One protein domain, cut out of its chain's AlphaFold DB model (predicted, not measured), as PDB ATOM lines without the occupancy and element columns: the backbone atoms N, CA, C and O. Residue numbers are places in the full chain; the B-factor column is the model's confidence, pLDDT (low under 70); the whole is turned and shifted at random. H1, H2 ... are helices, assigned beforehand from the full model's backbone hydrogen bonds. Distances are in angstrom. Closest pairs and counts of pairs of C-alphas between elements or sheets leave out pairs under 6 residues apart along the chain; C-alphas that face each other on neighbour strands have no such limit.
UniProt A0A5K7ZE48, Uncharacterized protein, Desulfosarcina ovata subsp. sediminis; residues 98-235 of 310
ATOM      1  N   GLN A  98      26.288  10.288  52.106       86.19
ATOM      2  CA  GLN A  98      25.549  11.318  52.841       86.19
ATOM      3  C   GLN A  98      25.562  12.701  52.172       86.19
ATOM      4  O   GLN A  98      24.576  13.435  52.299       86.19
ATOM      5  N   ASN A  99      26.635  13.084  51.466       83.81
ATOM      6  CA  ASN A  99      26.673  14.393  50.809       83.81
ATOM      7  C   ASN A  99      25.761  14.389  49.585       83.81
ATOM      8  O   ASN A  99      24.970  15.321  49.425       83.81
ATOM      9  N   ALA A 100      25.819  13.331  48.771       85.81
ATOM     10  CA  ALA A 100      24.930  13.169  47.626       85.81
ATOM     11  C   ALA A 100      23.459  13.154  48.075       85.81
ATOM     12  O   ALA A 100      22.651  13.915  47.548       85.81
ATOM     13  N   GLU A 101      23.117  12.391  49.116       89.69
ATOM     14  CA  GLU A 101      21.755  12.343  49.670       89.69
ATOM     15  C   GLU A 101      21.274  13.688  50.231       89.69
ATOM     16  O   GLU A 101      20.098  14.044  50.112       89.69
ATOM     17  N   SER A 102      22.163  14.445  50.878       86.81
ATOM     18  CA  SER A 102      21.853  15.782  51.390       86.81
ATOM     19  C   SER A 102      21.566  16.760  50.250       86.81
ATOM     20  O   SER A 102      20.550  17.462  50.273       86.81
ATOM     21  N   VAL A 103      22.419  16.765  49.221       84.88
ATOM     22  CA  VAL A 103      22.242  17.589  48.020       84.88
ATOM     23  C   VAL A 103      20.935  17.218  47.329       84.88
ATOM     24  O   VAL A 103      20.102  18.097  47.108       84.88
ATOM     25  N   ILE A 104      20.702  15.927  47.082       87.25
ATOM     26  CA  ILE A 104      19.513  15.456  46.372       87.25
ATOM     27  C   ILE A 104      18.234  15.904  47.083       87.25
ATOM     28  O   ILE A 104      17.358  16.515  46.475       87.25
ATOM     29  N   ARG A 105      18.171  15.707  48.402       88.00
ATOM     30  CA  ARG A 105      17.036  16.124  49.236       88.00
ATOM     31  C   ARG A 105      16.785  17.631  49.192       88.00
ATOM     32  O   ARG A 105      15.632  18.062  49.209       88.00
ATOM     33  N   ASN A 106      17.845  18.438  49.161       85.81
ATOM     34  CA  ASN A 106      17.721  19.890  49.075       85.81
ATOM     35  C   ASN A 106      17.160  20.321  47.716       85.81
ATOM     36  O   ASN A 106      16.240  21.132  47.679       85.81
ATOM     37  N   PHE A 107      17.645  19.751  46.615       83.56
ATOM     38  CA  PHE A 107      17.108  20.015  45.276       83.56
ATOM     39  C   PHE A 107      15.655  19.543  45.123       83.56
ATOM     40  O   PHE A 107      14.819  20.291  44.609       83.56
ATOM     41  N   ASP A 108      15.321  18.363  45.654       86.69
ATOM     42  CA  ASP A 108      13.950  17.839  45.664       86.69
ATOM     43  C   ASP A 108      12.999  18.782  46.424       86.69
ATOM     44  O   ASP A 108      11.873  19.029  45.988       86.69
ATOM     45  N   ARG A 109      13.466  19.402  47.521       85.75
ATOM     46  CA  ARG A 109      12.699  20.413  48.271       85.75
ATOM     47  C   ARG A 109      12.346  21.639  47.422       85.75
ATOM     48  O   ARG A 109      11.298  22.245  47.647       85.75
ATOM     49  N   PHE A 110      13.186  21.990  46.452       84.38
ATOM     50  CA  PHE A 110      12.951  23.088  45.511       84.38
ATOM     51  C   PHE A 110      12.281  22.638  44.202       84.38
ATOM     52  O   PHE A 110      12.188  23.437  43.273       84.38
ATOM     53  N   LYS A 111      11.759  21.402  44.140       84.88
ATOM     54  CA  LYS A 111      11.112  20.813  42.953       84.88
ATOM     55  C   LYS A 111      12.009  20.819  41.713       84.88
ATOM     56  O   LYS A 111      11.536  21.057  40.606       84.88
ATOM     57  N   HIS A 112      13.302  20.585  41.904       80.69
ATOM     58  CA  HIS A 112      14.205  20.409  40.780       80.69
ATOM     59  C   HIS A 112      13.840  19.148  39.986       80.69
ATOM     60  O   HIS A 112      13.664  18.070  40.556       80.69
ATOM     61  N   GLU A 113      13.729  19.294  38.670       87.56
ATOM     62  CA  GLU A 113      13.547  18.173  37.753       87.56
ATOM     63  C   GLU A 113      14.917  17.623  37.370       87.56
ATOM     64  O   GLU A 113      15.616  18.195  36.536       87.56
ATOM     65  N   TRP A 114      15.291  16.515  38.004       85.88
ATOM     66  CA  TRP A 114      16.529  15.810  37.695       85.88
ATOM     67  C   TRP A 114      16.523  15.300  36.263       85.88
ATOM     68  O   TRP A 114      15.609  14.570  35.857       85.88
ATOM     69  N   LYS A 115      17.578  15.625  35.528       87.56
ATOM     70  CA  LYS A 115      17.842  15.024  34.226       87.56
ATOM     71  C   LYS A 115      18.475  13.648  34.395       87.56
ATOM     72  O   LYS A 115      18.875  13.225  35.483       87.56
ATOM     73  N   THR A 116      18.544  12.934  33.279       84.81
ATOM     74  CA  THR A 116      19.204  11.636  33.187       84.81
ATOM     75  C   THR A 116      20.635  11.728  33.722       84.81
ATOM     76  O   THR A 116      21.362  12.658  33.393       84.81
ATOM     77  N   ASP A 117      21.033  10.756  34.547       88.31
ATOM     78  CA  ASP A 117      22.403  10.559  35.041       88.31
ATOM     79  C   ASP A 117      22.951  11.622  36.031       88.31
ATOM     80  O   ASP A 117      24.062  11.463  36.552       88.31
ATOM     81  N   GLU A 118      22.205  12.688  36.351       89.81
ATOM     82  CA  GLU A 118      22.652  13.741  37.283       89.81
ATOM     83  C   GLU A 118      22.801  13.220  38.723       89.81
ATOM     84  O   GLU A 118      23.810  13.482  39.389       89.81
ATOM     85  N   LYS A 119      21.842  12.414  39.199       92.19
ATOM     86  CA  LYS A 119      21.913  11.800  40.537       92.19
ATOM     87  C   LYS A 119      23.094  10.839  40.632       92.19
ATOM     88  O   LYS A 119      23.868  10.898  41.585       92.19
ATOM     89  N   GLU A 120      23.274   9.986  39.629       94.44
ATOM     90  CA  GLU A 120      24.385   9.037  39.543       94.44
ATOM     91  C   GLU A 120      25.748   9.741  39.504       94.44
ATOM     92  O   GLU A 120      26.725   9.245  40.075       94.44
ATOM     93  N   THR A 121      25.814  10.922  38.884       93.12
ATOM     94  CA  THR A 121      27.014  11.770  38.868       93.12
ATOM     95  C   THR A 121      27.345  12.289  40.272       93.12
ATOM     96  O   THR A 121      28.493  12.173  40.704       93.12
ATOM     97  N   LEU A 122      26.348  12.760  41.032       93.19
ATOM     98  CA  LEU A 122      26.533  13.172  42.432       93.19
ATOM     99  C   LEU A 122      27.004  12.019  43.324       93.19
ATOM    100  O   LEU A 122      27.984  12.171  44.055       93.19
ATOM    101  N   TYR A 123      26.348  10.860  43.235       94.69
ATOM    102  CA  TYR A 123      26.747   9.664  43.984       94.69
ATOM    103  C   TYR A 123      28.171   9.219  43.642       94.69
ATOM    104  O   TYR A 123      28.919   8.790  44.520       94.69
ATOM    105  N   THR A 124      28.575   9.367  42.381       94.75
ATOM    106  CA  THR A 124      29.943   9.073  41.949       94.75
ATOM    107  C   THR A 124      30.953  10.010  42.597       94.75
ATOM    108  O   THR A 124      31.945   9.537  43.150       94.75
ATOM    109  N   PHE A 125      30.709  11.321  42.579       94.94
ATOM    110  CA  PHE A 125      31.617  12.286  43.198       94.94
ATOM    111  C   PHE A 125      31.711  12.118  44.713       94.94
ATOM    112  O   PHE A 125      32.822  12.139  45.244       94.94
ATOM    113  N   ASP A 126      30.595  11.869  45.399       93.75
ATOM    114  CA  ASP A 126      30.609  11.596  46.839       93.75
ATOM    115  C   ASP A 126      31.340  10.283  47.154       93.75
ATOM    116  O   ASP A 126      32.182  10.227  48.049       93.75
ATOM    117  N   GLY A 127      31.118   9.238  46.351       93.12
ATOM    118  CA  GLY A 127      31.829   7.974  46.503       93.12
ATOM    119  C   GLY A 127      33.342   8.106  46.317       93.12
ATOM    120  O   GLY A 127      34.106   7.537  47.097       93.12
ATOM    121  N   ILE A 128      33.792   8.896  45.337       94.12
ATOM    122  CA  ILE A 128      35.218   9.201  45.135       94.12
ATOM    123  C   ILE A 128      35.764  10.011  46.314       94.12
ATOM    124  O   ILE A 128      36.836   9.697  46.831       94.12
ATOM    125  N   LYS A 129      35.022  11.026  46.771       91.69
ATOM    126  CA  LYS A 129      35.399  11.873  47.910       91.69
ATOM    127  C   LYS A 129      35.570  11.060  49.199       91.69
ATOM    128  O   LYS A 129      36.499  11.320  49.957       91.69
ATOM    129  N   ASN A 130      34.740  10.037  49.395       89.94
ATOM    130  CA  ASN A 130      34.826   9.092  50.514       89.94
ATOM    131  C   ASN A 130      35.763   7.898  50.232       89.94
ATOM    132  O   ASN A 130      35.776   6.931  50.994       89.94
ATOM    133  N   ASN A 131      36.554   7.956  49.154       89.94
ATOM    134  CA  ASN A 131      37.531   6.946  48.745       89.94
ATOM    135  C   ASN A 131      36.953   5.519  48.627       89.94
ATOM    136  O   ASN A 131      37.600   4.529  48.980       89.94
ATOM    137  N   LEU A 132      35.718   5.398  48.137       91.44
ATOM    138  CA  LEU A 132      35.060   4.110  47.952       91.44
ATOM    139  C   LEU A 132      35.621   3.364  46.728       91.44
ATOM    140  O   LEU A 132      35.941   3.993  45.713       91.44
ATOM    141  N   PRO A 133      35.698   2.020  46.755       90.88
ATOM    142  CA  PRO A 133      36.073   1.238  45.580       90.88
ATOM    143  C   PRO A 133      35.098   1.456  44.418       90.88
ATOM    144  O   PRO A 133      33.887   1.516  44.633       90.88
ATOM    145  N   VAL A 134      35.599   1.455  43.173       92.38
ATOM    146  CA  VAL A 134      34.752   1.610  41.966       92.38
ATOM    147  C   VAL A 134      33.565   0.651  41.975       92.38
ATOM    148  O   VAL A 134      32.472   1.039  41.587       92.38
ATOM    149  N   GLN A 135      33.776  -0.598  42.404       91.25
ATOM    150  CA  GLN A 135      32.720  -1.608  42.400       91.25
ATOM    151  C   GLN A 135      31.585  -1.254  43.369       91.25
ATOM    152  O   GLN A 135      30.429  -1.371  42.996       91.25
ATOM    153  N   ALA A 136      31.900  -0.729  44.555       91.88
ATOM    154  CA  ALA A 136      30.882  -0.323  45.524       91.88
ATOM    155  C   ALA A 136      30.023   0.836  44.995       91.88
ATOM    156  O   ALA A 136      28.804   0.828  45.137       91.88
ATOM    157  N   ILE A 137      30.655   1.808  44.327       94.56
ATOM    158  CA  ILE A 137      29.942   2.908  43.665       94.56
ATOM    159  C   ILE A 137      29.076   2.355  42.521       94.56
ATOM    160  O   ILE A 137      27.914   2.727  42.398       94.56
ATOM    161  N   SER A 138      29.626   1.437  41.718       94.06
ATOM    162  CA  SER A 138      28.971   0.787  40.567       94.06
ATOM    163  C   SER A 138      27.695   0.068  40.973       94.06
ATOM    164  O   SER A 138      26.657   0.268  40.342       94.06
ATOM    165  N   ASP A 139      27.776  -0.710  42.049       93.94
ATOM    166  CA  ASP A 139      26.662  -1.485  42.578       93.94
ATOM    167  C   ASP A 139      25.573  -0.567  43.156       93.94
ATOM    168  O   ASP A 139      24.388  -0.842  42.977       93.94
ATOM    169  N   HIS A 140      25.952   0.556  43.783       93.19
ATOM    170  CA  HIS A 140      25.001   1.516  44.348       93.19
ATOM    171  C   HIS A 140      24.185   2.256  43.277       93.19
ATOM    172  O   HIS A 140      22.970   2.388  43.406       93.19
ATOM    173  N   ILE A 141      24.837   2.729  42.208       93.56
ATOM    174  CA  ILE A 141      24.182   3.548  41.169       93.56
ATOM    175  C   ILE A 141      23.656   2.729  39.980       93.56
ATOM    176  O   ILE A 141      23.049   3.287  39.069       93.56
ATOM    177  N   GLY A 142      23.935   1.422  39.929       91.31
ATOM    178  CA  GLY A 142      23.518   0.546  38.829       91.31
ATOM    179  C   GLY A 142      24.185   0.856  37.480       91.31
ATOM    180  O   GLY A 142      23.635   0.533  36.426       91.31
ATOM    181  N   ARG A 143      25.362   1.494  37.481       92.25
ATOM    182  CA  ARG A 143      26.138   1.823  36.266       92.25
ATOM    183  C   ARG A 143      27.398   0.990  36.183       92.25
ATOM    184  O   ARG A 143      27.861   0.451  37.180       92.25
ATOM    185  N   SER A 144      27.983   0.893  34.991       91.25
ATOM    186  CA  SER A 144      29.205   0.111  34.799       91.25
ATOM    187  C   SER A 144      30.421   0.757  35.491       91.25
ATOM    188  O   SER A 144      30.518   1.985  35.565       91.25
ATOM    189  N   PRO A 145      31.433  -0.028  35.902       90.25
ATOM    190  CA  PRO A 145      32.686   0.514  36.427       90.25
ATOM    191  C   PRO A 145      33.411   1.467  35.460       90.25
ATOM    192  O   PRO A 145      34.210   2.298  35.887       90.25
ATOM    193  N   GLY A 146      33.202   1.313  34.149       87.44
ATOM    194  CA  GLY A 146      33.748   2.223  33.138       87.44
ATOM    195  C   GLY A 146      33.058   3.584  33.163       87.44
ATOM    196  O   GLY A 146      33.730   4.608  33.095       87.44
ATOM    197  N   TRP A 147      31.736   3.594  33.364       89.75
ATOM    198  CA  TRP A 147      30.941   4.816  33.484       89.75
ATOM    199  C   TRP A 147      31.480   5.714  34.607       89.75
ATOM    200  O   TRP A 147      31.721   6.892  34.369       89.75
ATOM    201  N   ILE A 148      31.768   5.138  35.781       91.81
ATOM    202  CA  ILE A 148      32.287   5.857  36.960       91.81
ATOM    203  C   ILE A 148      33.660   6.467  36.687       91.81
ATOM    204  O   ILE A 148      33.896   7.635  36.987       91.81
ATOM    205  N   ARG A 149      34.573   5.686  36.095       89.38
ATOM    206  CA  ARG A 149      35.923   6.167  35.769       89.38
ATOM    207  C   ARG A 149      35.878   7.309  34.760       89.38
ATOM    208  O   ARG A 149      36.580   8.294  34.948       89.38
ATOM    209  N   ASN A 150      35.028   7.213  33.738       88.19
ATOM    210  CA  ASN A 150      34.886   8.281  32.751       88.19
ATOM    211  C   ASN A 150      34.329   9.560  33.387       88.19
ATOM    212  O   ASN A 150      34.845  10.635  33.100       88.19
ATOM    213  N   THR A 151      33.363   9.451  34.306       91.06
ATOM    214  CA  THR A 151      32.876  10.594  35.099       91.06
ATOM    215  C   THR A 151      33.993  11.223  35.943       91.06
ATOM    216  O   THR A 151      34.134  12.443  35.970       91.06
ATOM    217  N   ALA A 152      34.844  10.411  36.577       91.56
ATOM    218  CA  ALA A 152      36.005  10.899  37.324       91.56
ATOM    219  C   ALA A 152      37.023  11.632  36.426       91.56
ATOM    220  O   ALA A 152      37.548  12.676  36.810       91.56
ATOM    221  N   ASN A 153      37.268  11.134  35.209       87.88
ATOM    222  CA  ASN A 153      38.160  11.799  34.254       87.88
ATOM    223  C   ASN A 153      37.607  13.130  33.758       87.88
ATOM    224  O   ASN A 153      38.381  14.061  33.595       87.88
ATOM    225  N   VAL A 154      36.295  13.227  33.516       88.94
ATOM    226  CA  VAL A 154      35.656  14.495  33.124       88.94
ATOM    227  C   VAL A 154      35.976  15.574  34.157       88.94
ATOM    228  O   VAL A 154      36.434  16.655  33.796       88.94
ATOM    229  N   LEU A 155      35.824  15.255  35.445       90.38
ATOM    230  CA  LEU A 155      36.158  16.185  36.518       90.38
ATOM    231  C   LEU A 155      37.658  16.528  36.551       90.38
ATOM    232  O   LEU A 155      38.020  17.686  36.745       90.38
ATOM    233  N   LEU A 156      38.533  15.546  36.319       87.38
ATOM    234  CA  LEU A 156      39.975  15.792  36.240       87.38
ATOM    235  C   LEU A 156      40.330  16.749  35.090       87.38
ATOM    236  O   LEU A 156      41.185  17.616  35.257       87.38
ATOM    237  N   VAL A 157      39.659  16.625  33.944       83.81
ATOM    238  CA  VAL A 157      39.859  17.524  32.803       83.81
ATOM    239  C   VAL A 157      39.474  18.961  33.160       83.81
ATOM    240  O   VAL A 157      40.182  19.880  32.752       83.81
ATOM    241  N   PHE A 158      38.413  19.178  33.942       83.25
ATOM    242  CA  PHE A 158      38.072  20.524  34.418       83.25
ATOM    243  C   PHE A 158      39.148  21.095  35.342       83.25
ATOM    244  O   PHE A 158      39.623  22.199  35.094       83.25
ATOM    245  N   TYR A 159      39.641  20.311  36.305       83.06
ATOM    246  CA  TYR A 159      40.764  20.730  37.153       83.06
ATOM    247  C   TYR A 159      42.037  21.083  36.366       83.06
ATOM    248  O   TYR A 159      42.824  21.916  36.810       83.06
ATOM    249  N   GLN A 160      42.267  20.451  35.214       76.56
ATOM    250  CA  GLN A 160      43.432  20.720  34.366       76.56
ATOM    251  C   GLN A 160      43.265  21.935  33.443       76.56
ATOM    252  O   GLN A 160      44.272  22.478  32.991       76.56
ATOM    253  N   ASN A 161      42.029  22.346  33.147       72.56
ATOM    254  CA  ASN A 161      41.713  23.416  32.193       72.56
ATOM    255  C   ASN A 161      41.167  24.696  32.846       72.56
ATOM    256  O   ASN A 161      40.750  25.593  32.119       72.56
ATOM    257  N   ASP A 162      41.217  24.807  34.176       60.78
ATOM    258  CA  ASP A 162      40.734  25.959  34.966       60.78
ATOM    259  C   ASP A 162      41.407  27.305  34.579       60.78
ATOM    260  O   ASP A 162      40.986  28.383  34.986       60.78
ATOM    261  N   GLU A 163      42.432  27.272  33.716       49.03
ATOM    262  CA  GLU A 163      43.120  28.447  33.184       49.03
ATOM    263  C   GLU A 163      43.010  28.539  31.642       49.03
ATOM    264  O   GLU A 163      43.770  27.925  30.891       49.03
ATOM    265  N   ASN A 164      42.120  29.414  31.157       43.62
ATOM    266  CA  ASN A 164      42.193  30.079  29.839       43.62
ATOM    267  C   ASN A 164      41.879  29.287  28.548       43.62
ATOM    268  O   ASN A 164      42.413  29.641  27.489       43.62
ATOM    269  N   ARG A 165      40.988  28.285  28.543       48.06
ATOM    270  CA  ARG A 165      40.485  27.709  27.273       48.06
ATOM    271  C   ARG A 165      38.965  27.820  27.117       48.06
ATOM    272  O   ARG A 165      38.259  27.629  28.098       48.06
ATOM    273  N   PRO A 166      38.458  28.127  25.903       50.56
ATOM    274  CA  PRO A 166      37.026  28.075  25.628       50.56
ATOM    275  C   PRO A 166      36.503  26.658  25.890       50.56
ATOM    276  O   PRO A 166      37.126  25.693  25.447       50.56
ATOM    277  N   ASP A 167      35.391  26.576  26.625       55.44
ATOM    278  CA  ASP A 167      34.736  25.363  27.128       55.44
ATOM    279  C   ASP A 167      34.825  24.163  26.157       55.44
ATOM    280  O   ASP A 167      34.055  24.084  25.194       55.44
ATOM    281  N   PRO A 168      35.710  23.176  26.402       65.19
ATOM    282  CA  PRO A 168      35.920  22.053  25.491       65.19
ATOM    283  C   PRO A 168      34.857  20.957  25.677       65.19
ATOM    284  O   PRO A 168      35.159  19.779  25.527       65.19
ATOM    285  N   LEU A 169      33.605  21.292  26.024       73.44
ATOM    286  CA  LEU A 169      32.583  20.309  26.433       73.44
ATOM    287  C   LEU A 169      32.373  19.210  25.379       73.44
ATOM    288  O   LEU A 169      32.321  18.032  25.727       73.44
ATOM    289  N   GLN A 170      32.313  19.586  24.097       73.94
ATOM    290  CA  GLN A 170      32.186  18.630  22.992       73.94
ATOM    291  C   GLN A 170      33.472  17.819  22.786       73.94
ATOM    292  O   GLN A 170      33.413  16.614  22.572       73.94
ATOM    293  N   GLU A 171      34.643  18.444  22.913       71.19
ATOM    294  CA  GLU A 171      35.924  17.739  22.793       71.19
ATOM    295  C   GLU A 171      36.114  16.719  23.926       71.19
ATOM    296  O   GLU A 171      36.640  15.632  23.696       71.19
ATOM    297  N   ILE A 172      35.642  17.036  25.138       73.25
ATOM    298  CA  ILE A 172      35.611  16.121  26.287       73.25
ATOM    299  C   ILE A 172      34.634  14.971  26.018       73.25
ATOM    300  O   ILE A 172      34.978  13.815  26.283       73.25
ATOM    301  N   ALA A 173      33.445  15.272  25.483       78.44
ATOM    302  CA  ALA A 173      32.436  14.275  25.119       78.44
ATOM    303  C   ALA A 173      33.011  13.250  24.144       78.44
ATOM    304  O   ALA A 173      32.979  12.043  24.410       78.44
ATOM    305  N   ASP A 174      33.633  13.748  23.079       73.12
ATOM    306  CA  ASP A 174      34.244  12.938  22.034       73.12
ATOM    307  C   ASP A 174      35.464  12.170  22.566       73.12
ATOM    308  O   ASP A 174      35.678  11.007  22.220       73.12
ATOM    309  N   ALA A 175      36.276  12.792  23.430       69.00
ATOM    310  CA  ALA A 175      37.499  12.181  23.937       69.00
ATOM    311  C   ALA A 175      37.263  11.083  24.967       69.00
ATOM    312  O   ALA A 175      37.999  10.100  24.960       69.00
ATOM    313  N   LEU A 176      36.275  11.245  25.842       73.25
ATOM    314  CA  LEU A 176      35.999  10.298  26.921       73.25
ATOM    315  C   LEU A 176      34.796   9.391  26.611       73.25
ATOM    316  O   LEU A 176      34.419   8.570  27.453       73.25
ATOM    317  N   SER A 177      34.201   9.525  25.418       74.62
ATOM    318  CA  SER A 177      32.967   8.832  25.014       74.62
ATOM    319  C   SER A 177      31.876   8.992  26.076       74.62
ATOM    320  O   SER A 177      31.349   8.024  26.631       74.62
ATOM    321  N   VAL A 178      31.616  10.248  26.430       79.38
ATOM    322  CA  VAL A 178      30.708  10.650  27.503       79.38
ATOM    323  C   VAL A 178      29.594  11.510  26.931       79.38
ATOM    324  O   VAL A 178      29.862  12.395  26.131       79.38
ATOM    325  N   ASP A 179      28.362  11.283  27.389       83.69
ATOM    326  CA  ASP A 179      27.232  12.141  27.040       83.69
ATOM    327  C   ASP A 179      27.466  13.593  27.489       83.69
ATOM    328  O   ASP A 179      27.926  13.850  28.608       83.69
ATOM    329  N   ILE A 180      27.134  14.539  26.614       84.12
ATOM    330  CA  ILE A 180      27.357  15.964  26.828       84.12
ATOM    331  C   ILE A 180      26.564  16.493  28.021       84.12
ATOM    332  O   ILE A 180      27.080  17.334  28.759       84.12
ATOM    333  N   ASP A 181      25.377  15.945  28.280       83.06
ATOM    334  CA  ASP A 181      24.541  16.339  29.416       83.06
ATOM    335  C   ASP A 181      25.259  16.073  30.751       83.06
ATOM    336  O   ASP A 181      25.266  16.916  31.652       83.06
ATOM    337  N   ARG A 182      25.983  14.948  30.850       85.19
ATOM    338  CA  ARG A 182      26.791  14.616  32.033       85.19
ATOM    339  C   ARG A 182      27.962  15.581  32.223       85.19
ATOM    340  O   ARG A 182      28.322  15.908  33.357       85.19
ATOM    341  N   ILE A 183      28.573  16.030  31.129       85.94
ATOM    342  CA  ILE A 183      29.699  16.975  31.154       85.94
ATOM    343  C   ILE A 183      29.205  18.356  31.565       85.94
ATOM    344  O   ILE A 183      29.820  18.979  32.425       85.94
ATOM    345  N   GLN A 184      28.076  18.803  31.013       86.25
ATOM    346  CA  GLN A 184      27.437  20.063  31.385       86.25
ATOM    347  C   GLN A 184      27.080  20.094  32.870       86.25
ATOM    348  O   GLN A 184      27.378  21.076  33.548       86.25
ATOM    349  N   PHE A 185      26.503  19.012  33.396       88.19
ATOM    350  CA  PHE A 185      26.186  18.926  34.817       88.19
ATOM    351  C   PHE A 185      27.449  18.922  35.691       88.19
ATOM    352  O   PHE A 185      27.524  19.653  36.677       88.19
ATOM    353  N   SER A 186      28.483  18.173  35.297       89.06
ATOM    354  CA  SER A 186      29.776  18.163  35.999       89.06
ATOM    355  C   SER A 186      30.449  19.543  35.988       89.06
ATOM    356  O   SER A 186      30.986  19.965  37.009       89.06
ATOM    357  N   HIS A 187      30.376  20.265  34.867       86.81
ATOM    358  CA  HIS A 187      30.875  21.634  34.736       86.81
ATOM    359  C   HIS A 187      30.100  22.608  35.627       86.81
ATOM    360  O   HIS A 187      30.699  23.414  36.336       86.81
ATOM    361  N   TRP A 188      28.770  22.499  35.651       86.50
ATOM    362  CA  TRP A 188      27.921  23.316  36.516       86.50
ATOM    363  C   TRP A 188      28.273  23.119  37.995       86.50
ATOM    364  O   TRP A 188      28.435  24.095  38.731       86.50
ATOM    365  N   LEU A 189      28.467  21.866  38.424       85.56
ATOM    366  CA  LEU A 189      28.933  21.551  39.774       85.56
ATOM    367  C   LEU A 189      30.319  22.136  40.058       85.56
ATOM    368  O   LEU A 189      30.542  22.657  41.147       85.56
ATOM    369  N   PHE A 190      31.229  22.075  39.091       86.38
ATOM    370  CA  PHE A 190      32.581  22.613  39.221       86.38
ATOM    371  C   PHE A 190      32.580  24.132  39.422       86.38
ATOM    372  O   PHE A 190      33.181  24.628  40.373       86.38
ATOM    373  N   ALA A 191      31.837  24.857  38.587       82.56
ATOM    374  CA  ALA A 191      31.777  26.316  38.617       82.56
ATOM    375  C   ALA A 191      30.986  26.873  39.813       82.56
ATOM    376  O   ALA A 191      31.324  27.930  40.348       82.56
ATOM    377  N   HIS A 192      29.914  26.193  40.230       80.62
ATOM    378  CA  HIS A 192      28.961  26.748  41.196       80.62
ATOM    379  C   HIS A 192      28.953  26.041  42.549       80.62
ATOM    380  O   HIS A 192      28.440  26.603  43.520       80.62
ATOM    381  N   TRP A 193      29.504  24.829  42.643       83.62
ATOM    382  CA  TRP A 193      29.463  24.044  43.872       83.62
ATOM    383  C   TRP A 193      30.713  23.172  44.113       83.62
ATOM    384  O   TRP A 193      30.595  21.983  44.414       83.62
ATOM    385  N   PRO A 194      31.931  23.741  44.098       80.62
ATOM    386  CA  PRO A 194      33.168  22.960  44.204       80.62
ATOM    387  C   PRO A 194      33.272  22.137  45.502       80.62
ATOM    388  O   PRO A 194      33.854  21.060  45.510       80.62
ATOM    389  N   ASN A 195      32.638  22.579  46.595       80.94
ATOM    390  CA  ASN A 195      32.703  21.906  47.901       80.94
ATOM    391  C   ASN A 195      32.117  20.482  47.921       80.94
ATOM    392  O   ASN A 195      32.462  19.690  48.806       80.94
ATOM    393  N   ILE A 196      31.201  20.151  47.005       83.31
ATOM    394  CA  ILE A 196      30.621  18.799  46.936       83.31
ATOM    395  C   ILE A 196      31.469  17.843  46.093       83.31
ATOM    396  O   ILE A 196      31.275  16.632  46.169       83.31
ATOM    397  N   LEU A 197      32.424  18.373  45.330       89.38
ATOM    398  CA  LEU A 197      33.308  17.594  44.480       89.38
ATOM    399  C   LEU A 197      34.497  17.050  45.287       89.38
ATOM    400  O   LEU A 197      34.888  17.635  46.302       89.38
ATOM    401  N   PRO A 198      35.085  15.916  44.869       91.56
ATOM    402  CA  PRO A 198      36.365  15.484  45.403       91.56
ATOM    403  C   PRO A 198      37.449  16.496  45.020       91.56
ATOM    404  O   PRO A 198      37.495  16.967  43.883       91.56
ATOM    405  N   GLU A 199      38.342  16.799  45.960       89.12
ATOM    406  CA  GLU A 199      39.510  17.648  45.707       89.12
ATOM    407  C   GLU A 199      40.400  17.049  44.610       89.12
ATOM    408  O   GLU A 199      40.532  15.825  44.514       89.12
ATOM    409  N   ARG A 200      41.065  17.907  43.823       88.00
ATOM    410  CA  ARG A 200      41.924  17.511  42.691       88.00
ATOM    411  C   ARG A 200      42.917  16.400  43.048       88.00
ATOM    412  O   ARG A 200      43.002  15.399  42.338       88.00
ATOM    413  N   HIS A 201      43.634  16.547  44.165       85.62
ATOM    414  CA  HIS A 201      44.621  15.556  44.595       85.62
ATOM    415  C   HIS A 201      43.970  14.221  44.983       85.62
ATOM    416  O   HIS A 201      44.413  13.161  44.547       85.62
ATOM    417  N   SER A 202      42.887  14.268  45.762       87.00
ATOM    418  CA  SER A 202      42.140  13.081  46.196       87.00
ATOM    419  C   SER A 202      41.529  12.326  45.011       87.00
ATOM    420  O   SER A 202      41.639  11.102  44.934       87.00
ATOM    421  N   LEU A 203      40.967  13.049  44.038       90.75
ATOM    422  CA  LEU A 203      40.484  12.500  42.771       90.75
ATOM    423  C   LEU A 203      41.608  11.794  41.999       90.75
ATOM    424  O   LEU A 203      41.424  10.670  41.528       90.75
ATOM    425  N   PHE A 204      42.776  12.430  41.890       88.12
ATOM    426  CA  PHE A 204      43.926  11.858  41.196       88.12
ATOM    427  C   PHE A 204      44.435  10.575  41.874       88.12
ATOM    428  O   PHE A 204      44.613   9.555  41.206       88.12
ATOM    429  N   GLN A 205      44.591  10.578  43.201       86.50
ATOM    430  CA  GLN A 205      44.980   9.384  43.966       86.50
ATOM    431  C   GLN A 205      43.971   8.242  43.804       86.50
ATOM    432  O   GLN A 205      44.349   7.072  43.653       86.50
ATOM    433  N   TRP A 206      42.682   8.578  43.786       92.56
ATOM    434  CA  TRP A 206      41.625   7.602  43.575       92.56
ATOM    435  C   TRP A 206      41.694   6.985  42.173       92.56
ATOM    436  O   TRP A 206      41.604   5.762  42.044       92.56
ATOM    437  N   LEU A 207      41.928   7.794  41.133       89.50
ATOM    438  CA  LEU A 207      42.103   7.330  39.752       89.50
ATOM    439  C   LEU A 207      43.315   6.398  39.600       89.50
ATOM    440  O   LEU A 207      43.209   5.368  38.931       89.50
ATOM    441  N   LEU A 208      44.438   6.708  40.257       85.12
ATOM    442  CA  LEU A 208      45.629   5.845  40.272       85.12
ATOM    443  C   LEU A 208      45.373   4.502  40.964       85.12
ATOM    444  O   LEU A 208      45.870   3.467  40.519       85.12
ATOM    445  N   SER A 209      44.578   4.517  42.032       84.06
ATOM    446  CA  SER A 209      44.180   3.312  42.765       84.06
ATOM    447  C   SER A 209      43.146   2.476  42.003       84.06
ATOM    448  O   SER A 209      42.970   1.292  42.289       84.06
ATOM    449  N   ASN A 210      42.472   3.070  41.015       83.25
ATOM    450  CA  ASN A 210      41.369   2.468  40.273       83.25
ATOM    451  C   ASN A 210      41.537   2.604  38.746       83.25
ATOM    452  O   ASN A 210      40.613   3.076  38.066       83.25
ATOM    453  N   PRO A 211      42.663   2.144  38.168       73.50
ATOM    454  CA  PRO A 211      42.985   2.402  36.770       73.50
ATOM    455  C   PRO A 211      41.907   1.852  35.818       73.50
ATOM    456  O   PRO A 211      41.233   0.856  36.133       73.50
ATOM    457  N   PRO A 212      41.709   2.482  34.645       67.88
ATOM    458  CA  PRO A 212      40.831   1.941  33.615       67.88
ATOM    459  C   PRO A 212      41.304   0.544  33.189       67.88
ATOM    460  O   PRO A 212      42.499   0.271  33.098       67.88
ATOM    461  N   ARG A 213      40.356  -0.364  32.915       57.19
ATOM    462  CA  ARG A 213      40.671  -1.732  32.456       57.19
ATOM    463  C   ARG A 213      41.269  -1.767  31.044       57.19
ATOM    464  O   ARG A 213      41.957  -2.725  30.711       57.19
ATOM    465  N   TYR A 214      41.017  -0.740  30.238       56.47
ATOM    466  CA  TYR A 214      41.555  -0.591  28.890       56.47
ATOM    467  C   TYR A 214      42.527   0.590  28.860       56.47
ATOM    468  O   TYR A 214      42.256   1.629  29.463       56.47
ATOM    469  N   ARG A 215      43.664   0.421  28.171       51.34
ATOM    470  CA  ARG A 215      44.581   1.523  27.865       51.34
ATOM    471  C   ARG A 215      43.924   2.407  26.816       51.34
ATOM    472  O   ARG A 215      44.073   2.178  25.624       51.34
ATOM    473  N   ASP A 216      43.156   3.375  27.283       59.72
ATOM    474  CA  ASP A 216      42.846   4.548  26.486       59.72
ATOM    475  C   ASP A 216      44.074   5.468  26.551       59.72
ATOM    476  O   ASP A 216      44.486   5.910  27.633       59.72
ATOM    477  N   ASP A 217      44.715   5.686  25.402       61.31
ATOM    478  CA  ASP A 217      45.914   6.519  25.286       61.31
ATOM    479  C   ASP A 217      45.654   7.943  25.794       61.31
ATOM    480  O   ASP A 217      46.531   8.541  26.420       61.31
ATOM    481  N   ARG A 218      44.432   8.465  25.626       62.78
ATOM    482  CA  ARG A 218      44.066   9.815  26.077       62.78
ATOM    483  C   ARG A 218      43.913   9.883  27.590       62.78
ATOM    484  O   ARG A 218      44.463  10.785  28.215       62.78
ATOM    485  N   MET A 219      43.254   8.899  28.204       64.94
ATOM    486  CA  MET A 219      43.217   8.784  29.668       64.94
ATOM    487  C   MET A 219      44.618   8.640  30.265       64.94
ATOM    488  O   MET A 219      44.941   9.259  31.279       64.94
ATOM    489  N   SER A 220      45.458   7.830  29.624       66.88
ATOM    490  CA  SER A 220      46.839   7.617  30.054       66.88
ATOM    491  C   SER A 220      47.648   8.916  29.976       66.88
ATOM    492  O   SER A 220      48.441   9.199  30.874       66.88
ATOM    493  N   GLN A 221      47.417   9.738  28.949       66.19
ATOM    494  CA  GLN A 221      47.996  11.076  28.826       66.19
ATOM    495  C   GLN A 221      47.472  12.043  29.902       66.19
ATOM    496  O   GLN A 221      48.287  12.721  30.523       66.19
ATOM    497  N   LEU A 222      46.164  12.069  30.185       69.62
ATOM    498  CA  LEU A 222      45.573  12.913  31.238       69.62
ATOM    499  C   LEU A 222      46.162  12.605  32.622       69.62
ATOM    500  O   LEU A 222      46.605  13.512  33.327       69.62
ATOM    501  N   ILE A 223      46.237  11.319  32.980       70.94
ATOM    502  CA  ILE A 223      46.838  10.847  34.237       70.94
ATOM    503  C   ILE A 223      48.334  11.189  34.280       70.94
ATOM    504  O   ILE A 223      48.847  11.594  35.320       70.94
ATOM    505  N   ARG A 224      49.046  11.061  33.154       65.75
ATOM    506  CA  ARG A 224      50.471  11.407  33.060       65.75
ATOM    507  C   ARG A 224      50.722  12.903  33.250       65.75
ATOM    508  O   ARG A 224      51.673  13.258  33.939       65.75
ATOM    509  N   LEU A 225      49.903  13.767  32.651       65.75
ATOM    510  CA  LEU A 225      49.997  15.220  32.829       65.75
ATOM    511  C   LEU A 225      49.734  15.617  34.283       65.75
ATOM    512  O   LEU A 225      50.472  16.427  34.838       65.75
ATOM    513  N   GLU A 226      48.749  14.984  34.921       71.94
ATOM    514  CA  GLU A 226      48.450  15.213  36.333       71.94
ATOM    515  C   GLU A 226      49.591  14.750  37.245       71.94
ATOM    516  O   GLU A 226      50.005  15.468  38.154       71.94
ATOM    517  N   HIS A 227      50.167  13.581  36.960       65.12
ATOM    518  CA  HIS A 227      51.337  13.078  37.674       65.12
ATOM    519  C   HIS A 227      52.524  14.047  37.575       65.12
ATOM    520  O   HIS A 227      53.241  14.246  38.553       65.12
ATOM    521  N   LEU A 228      52.749  14.647  36.400       60.19
ATOM    522  CA  LEU A 228      53.802  15.646  36.196       60.19
ATOM    523  C   LEU A 228      53.525  16.940  36.971       60.19
ATOM    524  O   LEU A 228      54.454  17.490  37.554       60.19
ATOM    525  N   HIS A 229      52.272  17.401  37.013       67.00
ATOM    526  CA  HIS A 229      51.885  18.579  37.793       67.00
ATOM    527  C   HIS A 229      52.227  18.410  39.280       67.00
ATOM    528  O   HIS A 229      52.956  19.231  39.830       67.00
ATOM    529  N   TRP A 230      51.798  17.307  39.899       63.47
ATOM    530  CA  TRP A 230      52.060  17.059  41.321       63.47
ATOM    531  C   TRP A 230      53.524  16.752  41.634       63.47
ATOM    532  O   TRP A 230      53.994  17.081  42.721       63.47
ATOM    533  N   HIS A 231      54.258  16.135  40.702       54.81
ATOM    534  CA  HIS A 231      55.697  15.938  40.861       54.81
ATOM    535  C   HIS A 231      56.421  17.287  40.954       54.81
ATOM    536  O   HIS A 231      57.204  17.487  41.879       54.81
ATOM    537  N   ASN A 232      56.096  18.225  40.061       48.81
ATOM    538  CA  ASN A 232      56.721  19.546  40.025       48.81
ATOM    539  C   ASN A 232      56.358  20.397  41.258       48.81
ATOM    540  O   ASN A 232      57.261  20.904  41.916       48.81
ATOM    541  N   ASP A 233      55.083  20.441  41.668       52.88
ATOM    542  CA  ASP A 233      54.660  21.147  42.896       52.88
ATOM    543  C   ASP A 233      55.339  20.580  44.165       52.88
ATOM    544  O   ASP A 233      55.630  21.294  45.135       52.88
ATOM    545  N   SER A 234      55.615  19.270  44.184       47.00
ATOM    546  CA  SER A 234      56.286  18.605  45.309       47.00
ATOM    547  C   SER A 234      57.801  18.846  45.368       47.00
ATOM    548  O   SER A 234      58.396  18.710  46.443       47.00
ATOM    549  N   GLU A 235      58.424  19.191  44.238       41.22
ATOM    550  CA  GLU A 235      59.841  19.561  44.153       41.22
ATOM    551  C   GLU A 235      60.047  21.053  44.449       41.22
ATOM    552  O   GLU A 235      60.948  21.385  45.225       41.22
TER     553      GLU A 235
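What this domain is: This is residues 98 to 235 of the 310 residues of an uncharacterized protein of Desulfosarcina ovata subsp. sediminis (UniProt A0A5K7ZE48). The longest helix, H8, lies across one end of a body of crossed helices; H4 runs through its core, and H2, H3, H5, H6 and H7 pack round H4. H1 folds back along H2 at the opposite end, where residues 105 to 111 stick out. The printed part has 138 residues, with eight named helices, H1 to H8 in chain order, and no named strand: all helix. It is compact, with a radius of gyration of the C-alphas of 14.6 A and spans of 46 by 33 by 29 A.

Where its parts are: H8, residues 217 to 235, is 26.8 A long and ends at C-alpha 235 (59.841, 19.561, 44.153). H4, residues 145 to 161, is 25.0 A long. H1 is residues 98 to 109, from C-alpha 98 (25.549, 11.318, 52.841); H2 118 to 129; H3 134 to 141; H5 169 to 176; H6 180 to 192, 18.0 A long; H7 200 to 209.

How they stand to each other: H8 only just touches H4, the hub, with 3 pairs of C-alphas within 8 A, the closest Met 219 and Asn 153 at 7.5 A. H4 touches H6 at a steep tilt of 49 degrees, closest C-alphas Leu 155 and Ser 186, 6.7 A. It also touches H2, H3, H5 and H7. H1 and H2 form a helical hairpin, closest C-alphas Ala 100 and Tyr 123, 5.4 A. In H1 to H8 every O i to N i+4 pair is within hydrogen-bond range.

The domain as a whole: The farthest C-alphas, Lys 111 and Glu 235, are 48.8 A apart. The printed part has no cut and no long link. Mean pLDDT of the printed part is 80.4; low-confidence residues include 162 to 168 and 212 to 222, and H8 averages 61.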